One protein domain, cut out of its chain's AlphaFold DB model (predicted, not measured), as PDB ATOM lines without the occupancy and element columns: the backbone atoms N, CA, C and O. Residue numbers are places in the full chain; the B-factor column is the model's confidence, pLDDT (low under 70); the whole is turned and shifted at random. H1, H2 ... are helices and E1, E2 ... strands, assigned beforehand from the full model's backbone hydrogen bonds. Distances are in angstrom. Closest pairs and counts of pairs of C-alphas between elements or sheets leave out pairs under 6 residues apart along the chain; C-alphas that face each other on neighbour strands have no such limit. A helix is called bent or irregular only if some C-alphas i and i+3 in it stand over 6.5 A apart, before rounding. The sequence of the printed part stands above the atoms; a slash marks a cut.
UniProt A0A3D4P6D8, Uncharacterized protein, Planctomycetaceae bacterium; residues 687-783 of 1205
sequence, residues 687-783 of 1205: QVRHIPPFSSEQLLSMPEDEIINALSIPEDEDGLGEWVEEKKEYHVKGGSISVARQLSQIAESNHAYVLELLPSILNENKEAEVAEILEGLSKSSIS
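This is residues 687 to 783 of the 1205 residues of an uncharacterized protein of Planctomycetaceae bacterium (UniProt A0A3D4P6D8). A small three-stranded sheet lies at one end of the long axis, and a head of helices makes the rest: H3, H4 and H5 form an up-and-down bundle, their centres in a triangle, with the short H1 packed across H3 and H2 near by. No helix covers the sheet; residues 692 to 695, 734 to 735 and the long stretch 711 to 723 join sheet and head. The printed part has 97 residues, with five named helices and three named strands in the order E1 H1 H2 E2 E3 H3 H4 H5, and is mostly helix. The sheet is mixed, in the order E1 E3 E2. The whole is compact, with a radius of gyration of the C-alphas of 13.8 A, yet elongated, spanning 41 by 25 by 23 A.

In the sheet, E3, residues 729 to 733, is the inner strand between the edge strands E1, residues 688 to 691, and E2, residues 724 to 726. E1 and E3 are parallel, with N 689 and O 730 at 2.8 A. E2 and E3 form an antiparallel hairpin, with N 731 and O 724 at 2.9 A. H3, residues 736 to 749, is only just not on the sheet, with 4 pairs of C-alphas within 10 A. H3 and H5, residues 767 to 779, touch at a shallow tilt of 23 degrees, the same way; their closest C-alphas, of Ser 744 and Ile 773, are 4.0 A apart. H4, residues 751 to 763, forms helical hairpins with H3, closest C-alphas Ala 747 and Val 754 at 5.6 A, and with H5, closest C-alphas His 751 and Leu 777 at 6.1 A. H1, residues 696 to 701, touches residues 742 to 746 of H3, about perpendicular at 86 degrees, with the C-alphas of Ser 696 and Gln 742 closest at 5.7 A. H2, residues 704 to 710, and H4 only just touch, with 3 pairs of C-alphas within 8 A, the closest those of Ile 708 and Ile 761 at 6.0 A. Every O i to N i+4 pair is within hydrogen-bond range in H2; the counts are 1 of 2 in H1, 9 of 10 in H3, and 7 of 9 in H4 and in H5.

E1 begins at C-alpha 688 (15.239, 4.476, 1.765) and is 9.5 A long; E2 is 6.3 A and E3 12.9 A. H1 is 9.0 A and H2 9.8 A. H3 begins at C-alpha 736 (30.163, -1.876, 3.684) and is 20.7 A long. H4, 19.3 A, is irregular, but only just: C-alphas 756 and 759 are 6.9 A apart. H5, 19.2 A, ends at C-alpha 779 (36.703, 18.087, 4.784).

The C-alphas farthest apart, of Leu 720 and Ser 783, are 43.3 A apart. The printed part has no cut. The link from H2 to E2, residues 711 to 723, is long; the other links are tight. The mean pLDDT of the printed part is 78.9, and residues 687 to 690 and 715 to 734 are under 70.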
ATOM      1  N   GLN A 687      11.439   6.774   0.068       42.06
ATOM      2  CA  GLN A 687      12.831   7.120   0.387       42.06
ATOM      3  C   GLN A 687      13.411   6.110   1.387       42.06
ATOM      4  O   GLN A 687      12.819   5.849   2.435       42.06
ATOM      5  N   VAL A 688      14.566   5.551   1.036       55.19
ATOM      6  CA  VAL A 688      15.239   4.476   1.765       55.19
ATOM      7  C   VAL A 688      16.436   5.044   2.502       55.19
ATOM      8  O   VAL A 688      17.309   5.664   1.893       55.19
ATOM      9  N   ARG A 689      16.500   4.819   3.810       57.50
ATOM     10  CA  ARG A 689      17.623   5.202   4.651       57.50
ATOM     11  C   ARG A 689      18.385   3.952   5.081       57.50
ATOM     12  O   ARG A 689      17.842   3.079   5.749       57.50
ATOM     13  N   HIS A 690      19.662   3.875   4.717       63.53
ATOM     14  CA  HIS A 690      20.537   2.804   5.189       63.53
ATOM     15  C   HIS A 690      21.008   3.124   6.614       63.53
ATOM     16  O   HIS A 690      21.722   4.107   6.829       63.53
ATOM     17  N   ILE A 691      20.598   2.320   7.598       72.00
ATOM     18  CA  ILE A 691      21.086   2.416   8.977       72.00
ATOM     19  C   ILE A 691      22.473   1.768   9.024       72.00
ATOM     20  O   ILE A 691      22.577   0.568   8.760       72.00
ATOM     21  N   PRO A 692      23.544   2.506   9.363       72.06
ATOM     22  CA  PRO A 692      24.877   1.924   9.426       72.06
ATOM     23  C   PRO A 692      24.936   0.813  10.492       72.06
ATOM     24  O   PRO A 692      24.399   0.996  11.585       72.06
ATOM     25  N   PRO A 693      25.606  -0.325  10.217       80.00
ATOM     26  CA  PRO A 693      25.742  -1.440  11.164       80.00
ATOM     27  C   PRO A 693      26.345  -1.062  12.517       80.00
ATOM     28  O   PRO A 693      26.057  -1.706  13.523       80.00
ATOM     29  N   PHE A 694      27.187  -0.030  12.524       84.56
ATOM     30  CA  PHE A 694      27.896   0.469  13.691       84.56
ATOM     31  C   PHE A 694      27.837   1.995  13.703       84.56
ATOM     32  O   PHE A 694      27.953   2.640  12.661       84.56
ATOM     33  N   SER A 695      27.668   2.575  14.887       85.25
ATOM     34  CA  SER A 695      27.805   4.020  15.096       85.25
ATOM     35  C   SER A 695      29.277   4.449  15.106       85.25
ATOM     36  O   SER A 695      30.171   3.643  15.374       85.25
ATOM     37  N   SER A 696      29.530   5.743  14.889       85.25
ATOM     38  CA  SER A 696      30.878   6.323  14.981       85.25
ATOM     39  C   SER A 696      31.574   6.039  16.329       85.25
ATOM     40  O   SER A 696      32.768   5.753  16.358       85.25
ATOM     41  N   GLU A 697      30.835   6.059  17.447       85.38
ATOM     42  CA  GLU A 697      31.374   5.749  18.783       85.38
ATOM     43  C   GLU A 697      31.793   4.281  18.917       85.38
ATOM     44  O   GLU A 697      32.832   3.982  19.505       85.38
ATOM     45  N   GLN A 698      31.010   3.363  18.340       86.88
ATOM     46  CA  GLN A 698      31.338   1.938  18.343       86.88
ATOM     47  C   GLN A 698      32.596   1.671  17.518       86.88
ATOM     48  O   GLN A 698      33.513   1.036  18.032       86.88
ATOM     49  N   LEU A 699      32.685   2.225  16.303       88.62
ATOM     50  CA  LEU A 699      33.849   2.051  15.427       88.62
ATOM     51  C   LEU A 699      35.152   2.543  16.076       88.62
ATOM     52  O   LEU A 699      36.152   1.840  16.011       88.62
ATOM     53  N   LEU A 700      35.132   3.678  16.784       87.25
ATOM     54  CA  LEU A 700      36.309   4.204  17.500       87.25
ATOM     55  C   LEU A 700      36.821   3.284  18.622       87.25
ATOM     56  O   LEU A 700      37.977   3.395  19.029       87.25
ATOM     57  N   SER A 701      35.964   2.407  19.147       85.62
ATOM     58  CA  SER A 701      36.304   1.454  20.210       85.62
ATOM     59  C   SER A 701      36.630   0.045  19.702       85.62
ATOM     60  O   SER A 701      37.065  -0.796  20.492       85.62
ATOM     61  N   MET A 702      36.422  -0.220  18.408       88.75
ATOM     62  CA  MET A 702      36.662  -1.521  17.785       88.75
ATOM     63  C   MET A 702      38.140  -1.697  17.400       88.75
ATOM     64  O   MET A 702      38.792  -0.734  16.989       88.75
ATOM     65  N   PRO A 703      38.694  -2.918  17.512       88.38
ATOM     66  CA  PRO A 703      40.023  -3.219  16.991       88.38
ATOM     67  C   PRO A 703      40.038  -3.188  15.451       88.38
ATOM     68  O   PRO A 703      39.035  -3.480  14.803       88.38
ATOM     69  N   GLU A 704      41.195  -2.867  14.867       86.25
ATOM     70  CA  GLU A 704      41.384  -2.674  13.417       86.25
ATOM     71  C   GLU A 704      40.881  -3.857  12.568       86.25
ATOM     72  O   GLU A 704      40.119  -3.649  11.624       86.25
ATOM     73  N   ASP A 705      41.197  -5.098  12.956       85.12
ATOM     74  CA  ASP A 705      40.737  -6.306  12.251       85.12
ATOM     75  C   ASP A 705      39.198  -6.427  12.224       85.12
ATOM     76  O   ASP A 705      38.614  -6.917  11.255       85.12
ATOM     77  N   GLU A 706      38.501  -5.969  13.270       86.62
ATOM     78  CA  GLU A 706      37.033  -5.981  13.312       86.62
ATOM     79  C   GLU A 706      36.421  -4.880  12.441       86.62
ATOM     80  O   GLU A 706      35.374  -5.100  11.835       86.62
ATOM     81  N   ILE A 707      37.084  -3.727  12.315       87.75
ATOM     82  CA  ILE A 707      36.662  -2.642  11.414       87.75
ATOM     83  C   ILE A 707      36.809  -3.080   9.956       87.75
ATOM     84  O   ILE A 707      35.897  -2.887   9.147       87.75
ATOM     85  N   ILE A 708      37.924  -3.731   9.619       86.31
ATOM     86  CA  ILE A 708      38.153  -4.283   8.280       86.31
ATOM     87  C   ILE A 708      37.090  -5.340   7.955       86.31
ATOM     88  O   ILE A 708      36.525  -5.315   6.859       86.31
ATOM     89  N   ASN A 709      36.748  -6.210   8.910       85.44
ATOM     90  CA  ASN A 709      35.657  -7.177   8.753       85.44
ATOM     91  C   ASN A 709      34.276  -6.508   8.635       85.44
ATOM     92  O   ASN A 709      33.446  -6.965   7.848       85.44
ATOM     93  N   ALA A 710      34.021  -5.410   9.352       85.88
ATOM     94  CA  ALA A 710      32.780  -4.640   9.238       85.88
ATOM     95  C   ALA A 710      32.599  -4.037   7.834       85.88
ATOM     96  O   ALA A 710      31.486  -3.997   7.311       85.88
ATOM     97  N   LEU A 711      33.694  -3.653   7.177       86.38
ATOM     98  CA  LEU A 711      33.698  -3.230   5.773       86.38
ATOM     99  C   LEU A 711      33.501  -4.400   4.789       86.38
ATOM    100  O   LEU A 711      33.625  -4.198   3.589       86.38
ATOM    101  N   SER A 712      33.320  -5.645   5.245       84.25
ATOM    102  CA  SER A 712      32.981  -6.809   4.397       84.25
ATOM    103  C   SER A 712      31.497  -7.176   4.479       84.25
ATOM    104  O   SER A 712      31.089  -8.181   3.898       84.25
ATOM    105  N   ILE A 713      30.694  -6.427   5.242       82.00
ATOM    106  CA  ILE A 713      29.257  -6.684   5.366       82.00
ATOM    107  C   ILE A 713      28.614  -6.404   3.998       82.00
ATOM    108  O   ILE A 713      28.721  -5.268   3.530       82.00
ATOM    109  N   PRO A 714      27.971  -7.401   3.355       72.44
ATOM    110  CA  PRO A 714      27.364  -7.207   2.046       72.44
ATOM    111  C   PRO A 714      26.307  -6.107   2.097       72.44
ATOM    112  O   PRO A 714      25.581  -5.980   3.087       72.44
ATOM    113  N   GLU A 715      26.222  -5.322   1.029       63.69
ATOM    114  CA  GLU A 715      25.090  -4.426   0.831       63.69
ATOM    115  C   GLU A 715      23.848  -5.253   0.491       63.69
ATOM    116  O   GLU A 715      23.919  -6.238  -0.241       63.69
ATOM    117  N   ASP A 716      22.700  -4.870   1.045       58.97
ATOM    118  CA  ASP A 716      21.418  -5.497   0.719       58.97
ATOM    119  C   ASP A 716      20.914  -4.914  -0.621       58.97
ATOM    120  O   ASP A 716      20.039  -4.048  -0.657       58.97
ATOM    121  N   GLU A 717      21.564  -5.301  -1.727       44.97
ATOM    122  CA  GLU A 717      21.351  -4.726  -3.072       44.97
ATOM    123  C   GLU A 717      20.003  -5.119  -3.701       44.97
ATOM    124  O   GLU A 717      19.477  -4.401  -4.552       44.97
ATOM    125  N   ASP A 718      19.394  -6.222  -3.258       42.56
ATOM    126  CA  ASP A 718      18.204  -6.792  -3.902       42.56
ATOM    127  C   ASP A 718      16.896  -6.086  -3.501       42.56
ATOM    128  O   ASP A 718      15.828  -6.372  -4.051       42.56
ATOM    129  N   GLY A 719      16.936  -5.201  -2.496       45.09
ATOM    130  CA  GLY A 719      15.733  -4.598  -1.915       45.09
ATOM    131  C   GLY A 719      14.755  -5.629  -1.326       45.09
ATOM    132  O   GLY A 719      13.574  -5.325  -1.142       45.09
ATOM    133  N   LEU A 720      15.229  -6.849  -1.045       40.84
ATOM    134  CA  LEU A 720      14.470  -7.970  -0.479       40.84
ATOM    135  C   LEU A 720      14.664  -8.133   1.038       40.84
ATOM    136  O   LEU A 720      14.003  -8.982   1.637       40.84
ATOM    137  N   GLY A 721      15.531  -7.328   1.659       50.62
ATOM    138  CA  GLY A 721      15.706  -7.276   3.110       50.62
ATOM    139  C   GLY A 721      14.436  -6.892   3.875       50.62
ATOM    140  O   GLY A 721      13.489  -6.330   3.320       50.62
ATOM    141  N   GLU A 722      14.404  -7.188   5.180       44.47
ATOM    142  CA  GLU A 722      13.345  -6.708   6.077       44.47
ATOM    143  C   GLU A 722      13.402  -5.176   6.174       44.47
ATOM    144  O   GLU A 722      14.166  -4.598   6.945       44.47
ATOM    145  N   TRP A 723      12.588  -4.510   5.361       52.62
ATOM    146  CA  TRP A 723      12.328  -3.079   5.449       52.62
ATOM    147  C   TRP A 723      11.632  -2.769   6.773       52.62
ATOM    148  O   TRP A 723      10.484  -3.172   6.975       52.62
ATOM    149  N   VAL A 724      12.300  -2.039   7.663       53.88
ATOM    150  CA  VAL A 724      11.700  -1.591   8.926       53.88
ATOM    151  C   VAL A 724      11.179  -0.171   8.718       53.88
ATOM    152  O   VAL A 724      11.953   0.747   8.454       53.88
ATOM    153  N   GLU A 725       9.864   0.023   8.790       49.62
ATOM    154  CA  GLU A 725       9.257   1.352   8.684       49.62
ATOM    155  C   GLU A 725       9.329   2.067  10.037       49.62
ATOM    156  O   GLU A 725       8.731   1.629  11.022       49.62
ATOM    157  N   GLU A 726      10.035   3.197  10.093       49.91
ATOM    158  CA  GLU A 726      10.059   4.052  11.277       49.91
ATOM    159  C   GLU A 726       9.849   5.510  10.850       49.91
ATOM    160  O   GLU A 726      10.666   6.096  10.141       49.91
ATOM    161  N   LYS A 727       8.728   6.111  11.280       46.34
ATOM    162  CA  LYS A 727       8.369   7.527  11.043       46.34
ATOM    163  C   LYS A 727       8.337   7.967   9.564       46.34
ATOM    164  O   LYS A 727       8.771   9.074   9.256       46.34
ATOM    165  N   LYS A 728       7.745   7.161   8.671       49.53
ATOM    166  CA  LYS A 728       7.632   7.426   7.214       49.53
ATOM    167  C   LYS A 728       8.961   7.392   6.441       49.53
ATOM    168  O   LYS A 728       8.992   7.786   5.277       49.53
ATOM    169  N   GLU A 729      10.035   6.908   7.059       48.16
ATOM    170  CA  GLU A 729      11.280   6.541   6.385       48.16
ATOM    171  C   GLU A 729      11.393   5.012   6.375       48.16
ATOM    172  O   GLU A 729      11.093   4.344   7.371       48.16
ATOM    173  N   TYR A 730      11.803   4.459   5.237       57.84
ATOM    174  CA  TYR A 730      12.073   3.033   5.113       57.84
ATOM    175  C   TYR A 730      13.523   2.777   5.503       57.84
ATOM    176  O   TYR A 730      14.427   3.301   4.853       57.84
ATOM    177  N   HIS A 731      13.761   1.979   6.542       61.47
ATOM    178  CA  HIS A 731      15.112   1.669   6.996       61.47
ATOM    179  C   HIS A 731      15.568   0.312   6.473       61.47
ATOM    180  O   HIS A 731      14.859  -0.685   6.617       61.47
ATOM    181  N   VAL A 732      16.771   0.279   5.904       66.75
ATOM    182  CA  VAL A 732      17.475  -0.956   5.529       66.75
ATOM    183  C   VAL A 732      18.766  -1.019   6.320       66.75
ATOM    184  O   VAL A 732      19.412   0.003   6.557       66.75
ATOM    185  N   LYS A 733      19.165  -2.216   6.742       66.56
ATOM    186  CA  LYS A 733      20.469  -2.403   7.371       66.56
ATOM    187  C   LYS A 733      21.557  -2.127   6.325       66.56
ATOM    188  O   LYS A 733      21.623  -2.795   5.302       66.56
ATOM    189  N   GLY A 734      22.367  -1.100   6.552       67.50
ATOM    190  CA  GLY A 734      23.455  -0.720   5.654       67.50
ATOM    191  C   GLY A 734      24.558  -1.778   5.600       67.50
ATOM    192  O   GLY A 734      24.724  -2.542   6.547       67.50
ATOM    193  N   GLY A 735      25.314  -1.814   4.504       82.38
ATOM    194  CA  GLY A 735      26.470  -2.697   4.326       82.38
ATOM    195  C   GLY A 735      27.803  -1.958   4.454       82.38
ATOM    196  O   GLY A 735      27.926  -0.987   5.214       82.38
ATOM    197  N   SER A 736      28.797  -2.407   3.689       85.50
ATOM    198  CA  SER A 736      30.163  -1.876   3.684       85.50
ATOM    199  C   SER A 736      30.230  -0.367   3.418       85.50
ATOM    200  O   SER A 736      30.924   0.337   4.157       85.50
ATOM    201  N   ILE A 737      29.450   0.178   2.476       84.62
ATOM    202  CA  ILE A 737      29.450   1.622   2.169       84.62
ATOM    203  C   ILE A 737      28.872   2.441   3.324       84.62
ATOM    204  O   ILE A 737      29.333   3.544   3.613       84.62
ATOM    205  N   SER A 738      27.891   1.905   4.050       83.88
ATOM    206  CA  SER A 738      27.338   2.594   5.222       83.88
ATOM    207  C   SER A 738      28.344   2.658   6.377       83.88
ATOM    208  O   SER A 738      28.409   3.675   7.072       83.88
ATOM    209  N   VAL A 739      29.169   1.617   6.550       88.19
ATOM    210  CA  VAL A 739      30.314   1.633   7.480       88.19
ATOM    211  C   VAL A 739      31.383   2.623   7.000       88.19
ATOM    212  O   VAL A 739      31.864   3.434   7.790       88.19
ATOM    213  N   ALA A 740      31.700   2.635   5.702       89.75
ATOM    214  CA  ALA A 740      32.642   3.579   5.103       89.75
ATOM    215  C   ALA A 740      32.208   5.045   5.289       89.75
ATOM    216  O   ALA A 740      33.023   5.893   5.645       89.75
ATOM    217  N   ARG A 741      30.912   5.352   5.157       88.44
ATOM    218  CA  ARG A 741      30.351   6.690   5.429       88.44
ATOM    219  C   ARG A 741      30.469   7.100   6.897       88.44
ATOM    220  O   ARG A 741      30.732   8.267   7.174       88.44
ATOM    221  N   GLN A 742      30.322   6.163   7.836       90.69
ATOM    222  CA  GLN A 742      30.585   6.438   9.255       90.69
ATOM    223  C   GLN A 742      32.070   6.720   9.511       90.69
ATOM    224  O   GLN A 742      32.397   7.677  10.209       90.69
ATOM    225  N   LEU A 743      32.980   5.960   8.894       91.94
ATOM    226  CA  LEU A 743      34.419   6.247   8.945       91.94
ATOM    227  C   LEU A 743      34.768   7.591   8.280       91.94
ATOM    228  O   LEU A 743      35.612   8.318   8.795       91.94
ATOM    229  N   SER A 744      34.079   7.966   7.200       92.19
ATOM    230  CA  SER A 744      34.162   9.291   6.570       92.19
ATOM    231  C   SER A 744      33.792  10.397   7.569       92.19
ATOM    232  O   SER A 744      34.547  11.346   7.767       92.19
ATOM    233  N   GLN A 745      32.684  10.231   8.297       90.50
ATOM    234  CA  GLN A 745      32.263  11.168   9.342       90.50
ATOM    235  C   GLN A 745      33.277  11.254  10.498       90.50
ATOM    236  O   GLN A 745      33.561  12.347  10.994       90.50
ATOM    237  N   ILE A 746      33.873  10.126  10.905       92.31
ATOM    238  CA  ILE A 746      34.970  10.119  11.883       92.31
ATOM    239  C   ILE A 746      36.171  10.896  11.334       92.31
ATOM    240  O   ILE A 746      36.731  11.715  12.062       92.31
ATOM    241  N   ALA A 747      36.533  10.706  10.063       92.25
ATOM    242  CA  ALA A 747      37.687  11.353   9.439       92.25
ATOM    243  C   ALA A 747      37.620  12.886   9.508       92.25
ATOM    244  O   ALA A 747      38.657  13.525   9.674       92.25
ATOM    245  N   GLU A 748      36.425  13.487   9.447       92.81
ATOM    246  CA  GLU A 748      36.248  14.942   9.581       92.81
ATOM    247  C   GLU A 748      36.764  15.479  10.930       92.81
ATOM    248  O   GLU A 748      37.334  16.571  10.984       92.81
ATOM    249  N   SER A 749      36.607  14.699  12.006       88.31
ATOM    250  CA  SER A 749      36.953  15.091  13.383       88.31
ATOM    251  C   SER A 749      38.245  14.451  13.915       88.31
ATOM    252  O   SER A 749      38.945  15.067  14.717       88.31
ATOM    253  N   ASN A 750      38.595  13.250  13.449       91.12
ATOM    254  CA  ASN A 750      39.763  12.475  13.860       91.12
ATOM    255  C   ASN A 750      40.457  11.834  12.642       91.12
ATOM    256  O   ASN A 750      40.473  10.617  12.459       91.12
ATOM    257  N   HIS A 751      41.024  12.682  11.783       92.12
ATOM    258  CA  HIS A 751      41.687  12.267  10.544       92.12
ATOM    259  C   HIS A 751      42.917  11.380  10.776       92.12
ATOM    260  O   HIS A 751      43.149  10.478   9.979       92.12
ATOM    261  N   ALA A 752      43.683  11.597  11.854       89.88
ATOM    262  CA  ALA A 752      44.885  10.814  12.152       89.88
ATOM    263  C   ALA A 752      44.563   9.324  12.353       89.88
ATOM    264  O   ALA A 752      45.209   8.471  11.754       89.88
ATOM    265  N   TYR A 753      43.505   9.025  13.114       90.31
ATOM    266  CA  TYR A 753      43.025   7.657  13.311       90.31
ATOM    267  C   TYR A 753      42.621   6.988  11.991       90.31
ATOM    268  O   TYR A 753      43.011   5.859  11.713       90.31
ATOM    269  N   VAL A 754      41.862   7.695  11.148       92.00
ATOM    270  CA  VAL A 754      41.409   7.132   9.871       92.00
ATOM    271  C   VAL A 754      42.577   6.947   8.898       92.00
ATOM    272  O   VAL A 754      42.640   5.921   8.230       92.00
ATOM    273  N   LEU A 755      43.530   7.883   8.851       90.38
ATOM    274  CA  LEU A 755      44.738   7.781   8.022       90.38
ATOM    275  C   LEU A 755      45.566   6.527   8.328       90.38
ATOM    276  O   LEU A 755      46.091   5.924   7.395       90.38
ATOM    277  N   GLU A 756      45.667   6.126   9.599       89.06
ATOM    278  CA  GLU A 756      46.377   4.903  10.001       89.06
ATOM    279  C   GLU A 756      45.669   3.624   9.520       89.06
ATOM    280  O   GLU A 756      46.341   2.651   9.186       89.06
ATOM    281  N   LEU A 757      44.334   3.640   9.406       89.38
ATOM    282  CA  LEU A 757      43.526   2.492   8.963       89.38
ATOM    283  C   LEU A 757      43.522   2.286   7.440       89.38
ATOM    284  O   LEU A 757      43.399   1.156   6.959       89.38
ATOM    285  N   LEU A 758      43.623   3.366   6.658       90.19
ATOM    286  CA  LEU A 758      43.470   3.318   5.197       90.19
ATOM    287  C   LEU A 758      44.416   2.321   4.489       90.19
ATOM    288  O   LEU A 758      43.931   1.601   3.610       90.19
ATOM    289  N   PRO A 759      45.719   2.205   4.835       86.50
ATOM    290  CA  PRO A 759      46.615   1.231   4.206       86.50
ATOM    291  C   PRO A 759      46.163  -0.224   4.378       86.50
ATOM    292  O   PRO A 759      46.292  -1.015   3.437       86.50
ATOM    293  N   SER A 760      45.626  -0.570   5.552       86.62
ATOM    294  CA  SER A 760      45.136  -1.914   5.869       86.62
ATOM    295  C   SER A 760      43.828  -2.220   5.144       86.62
ATOM    296  O   SER A 760      43.697  -3.292   4.561       86.62
ATOM    297  N   ILE A 761      42.907  -1.254   5.068       89.12
ATOM    298  CA  ILE A 761      41.660  -1.390   4.292       89.12
ATOM    299  C   ILE A 761      41.971  -1.595   2.799       89.12
ATOM    300  O   ILE A 761      41.382  -2.457   2.148       89.12
ATOM    301  N   LEU A 762      42.943  -0.852   2.261       85.62
ATOM    302  CA  LEU A 762      43.373  -0.991   0.868       85.62
ATOM    303  C   LEU A 762      44.078  -2.324   0.576       85.62
ATOM    304  O   LEU A 762      44.014  -2.787  -0.557       85.62
ATOM    305  N   ASN A 763      44.742  -2.955   1.554       85.81
ATOM    306  CA  ASN A 763      45.344  -4.289   1.364       85.81
ATOM    307  C   ASN A 763      44.295  -5.377   1.088       85.81
ATOM    308  O   ASN A 763      44.612  -6.378   0.452       85.81
ATOM    309  N   GLU A 764      43.058  -5.164   1.534       85.25
ATOM    310  CA  GLU A 764      41.921  -6.065   1.319       85.25
ATOM    311  C   GLU A 764      41.136  -5.739   0.031       85.25
ATOM    312  O   GLU A 764      40.027  -6.232  -0.159       85.25
ATOM    313  N   ASN A 765      41.695  -4.913  -0.868       82.50
ATOM    314  CA  ASN A 765      41.100  -4.501  -2.152       82.50
ATOM    315  C   ASN A 765      39.743  -3.770  -2.040       82.50
ATOM    316  O   ASN A 765      38.890  -3.887  -2.919       82.50
ATOM    317  N   LYS A 766      39.541  -2.984  -0.976       87.81
ATOM    318  CA  LYS A 766      38.289  -2.252  -0.690       87.81
ATOM    319  C   LYS A 766      38.313  -0.802  -1.177       87.81
ATOM    320  O   LYS A 766      38.215   0.146  -0.396       87.81
ATOM    321  N   GLU A 767      38.551  -0.611  -2.472       89.31
ATOM    322  CA  GLU A 767      38.780   0.726  -3.040       89.31
ATOM    323  C   GLU A 767      37.544   1.644  -2.988       89.31
ATOM    324  O   GLU A 767      37.688   2.844  -2.744       89.31
ATOM    325  N   ALA A 768      36.338   1.096  -3.182       85.12
ATOM    326  CA  ALA A 768      35.089   1.862  -3.177       85.12
ATOM    327  C   ALA A 768      34.776   2.433  -1.785       85.12
ATOM    328  O   ALA A 768      34.428   3.606  -1.642       85.12
ATOM    329  N   GLU A 769      34.980   1.632  -0.740       90.06
ATOM    330  CA  GLU A 769      34.840   2.048   0.652       90.06
ATOM    331  C   GLU A 769      35.858   3.133   1.006       90.06
ATOM    332  O   GLU A 769      35.521   4.135   1.637       90.06
ATOM    333  N   VAL A 770      37.107   2.979   0.563       91.31
ATOM    334  CA  VAL A 770      38.144   3.994   0.785       91.31
ATOM    335  C   VAL A 770      37.774   5.305   0.098       91.31
ATOM    336  O   VAL A 770      37.919   6.366   0.704       91.31
ATOM    337  N   ALA A 771      37.240   5.257  -1.122       89.69
ATOM    338  CA  ALA A 771      36.782   6.447  -1.833       89.69
ATOM    339  C   ALA A 771      35.688   7.213  -1.056       89.69
ATOM    340  O   ALA A 771      35.752   8.442  -0.963       89.69
ATOM    341  N   GLU A 772      34.737   6.511  -0.431       90.69
ATOM    342  CA  GLU A 772      33.721   7.114   0.449       90.69
ATOM    343  C   GLU A 772      34.335   7.728   1.718       90.69
ATOM    344  O   GLU A 772      33.959   8.833   2.127       90.69
ATOM    345  N   ILE A 773      35.318   7.061   2.332       92.69
ATOM    346  CA  ILE A 773      36.027   7.559   3.525       92.69
ATOM    347  C   ILE A 773      36.801   8.849   3.216       92.69
ATOM    348  O   ILE A 773      36.813   9.790   4.019       92.69
ATOM    349  N   LEU A 774      37.423   8.929   2.037       91.50
ATOM    350  CA  LEU A 774      38.214  10.090   1.619       91.50
ATOM    351  C   LEU A 774      37.391  11.377   1.501       91.50
ATOM    352  O   LEU A 774      37.959  12.468   1.595       91.50
ATOM    353  N   GLU A 775      36.069  11.290   1.331       89.00
ATOM    354  CA  GLU A 775      35.220  12.480   1.313       89.00
ATOM    355  C   GLU A 775      35.323  13.273   2.624       89.00
ATOM    356  O   GLU A 775      35.587  14.480   2.588       89.00
ATOM    357  N   GLY A 776      35.158  12.617   3.769       88.75
ATOM    358  CA  GLY A 776      35.282  13.241   5.081       88.75
ATOM    359  C   GLY A 776      36.716  13.665   5.377       88.75
ATOM    360  O   GLY A 776      36.954  14.769   5.871       88.75
ATOM    361  N   LEU A 777      37.703  12.876   4.941       90.31
ATOM    362  CA  LEU A 777      39.109  13.266   5.051       90.31
ATOM    363  C   LEU A 777      39.398  14.581   4.304       90.31
ATOM    364  O   LEU A 777      40.088  15.453   4.834       90.31
ATOM    365  N   SER A 778      38.800  14.791   3.127       87.50
ATOM    366  CA  SER A 778      38.932  16.039   2.357       87.50
ATOM    367  C   SER A 778      38.326  17.269   3.053       87.50
ATOM    368  O   SER A 778      38.734  18.400   2.768       87.50
ATOM    369  N   LYS A 779      37.363  17.057   3.962       88.44
ATOM    370  CA  LYS A 779      36.703  18.087   4.784       88.44
ATOM    371  C   LYS A 779      37.378  18.282   6.151       88.44
ATOM    372  O   LYS A 779      37.134  19.295   6.799       88.44
ATOM    373  N   SER A 780      38.237  17.350   6.569       90.44
ATOM    374  CA  SER A 780      38.955  17.378   7.849       90.44
ATOM    375  C   SER A 780      40.045  18.457   7.922       90.44
ATOM    376  O   SER A 780      40.337  19.139   6.938       90.44
ATOM    377  N   SER A 781      40.714  18.578   9.071       87.75
ATOM    378  CA  SER A 781      41.879  19.456   9.262       87.75
ATOM    379  C   SER A 781      43.224  18.853   8.819       87.75
ATOM    380  O   SER A 781      44.258  19.395   9.202       87.75
ATOM    381  N   ILE A 782      43.233  17.753   8.052       89.81
ATOM    382  CA  ILE A 782      44.468  17.156   7.511       89.81
ATOM    383  C   ILE A 782      45.301  18.202   6.754       89.81
ATOM    384  O   ILE A 782      44.756  18.978   5.955       89.81
ATOM    385  N   SER A 783      46.614  18.223   7.001       88.38
ATOM    386  CA  SER A 783      47.545  19.141   6.339       88.38
ATOM    387  C   SER A 783      47.910  18.693   4.917       88.38
ATOM    388  O   SER A 783      47.786  17.519   4.548       88.38
TER     389      SER A 783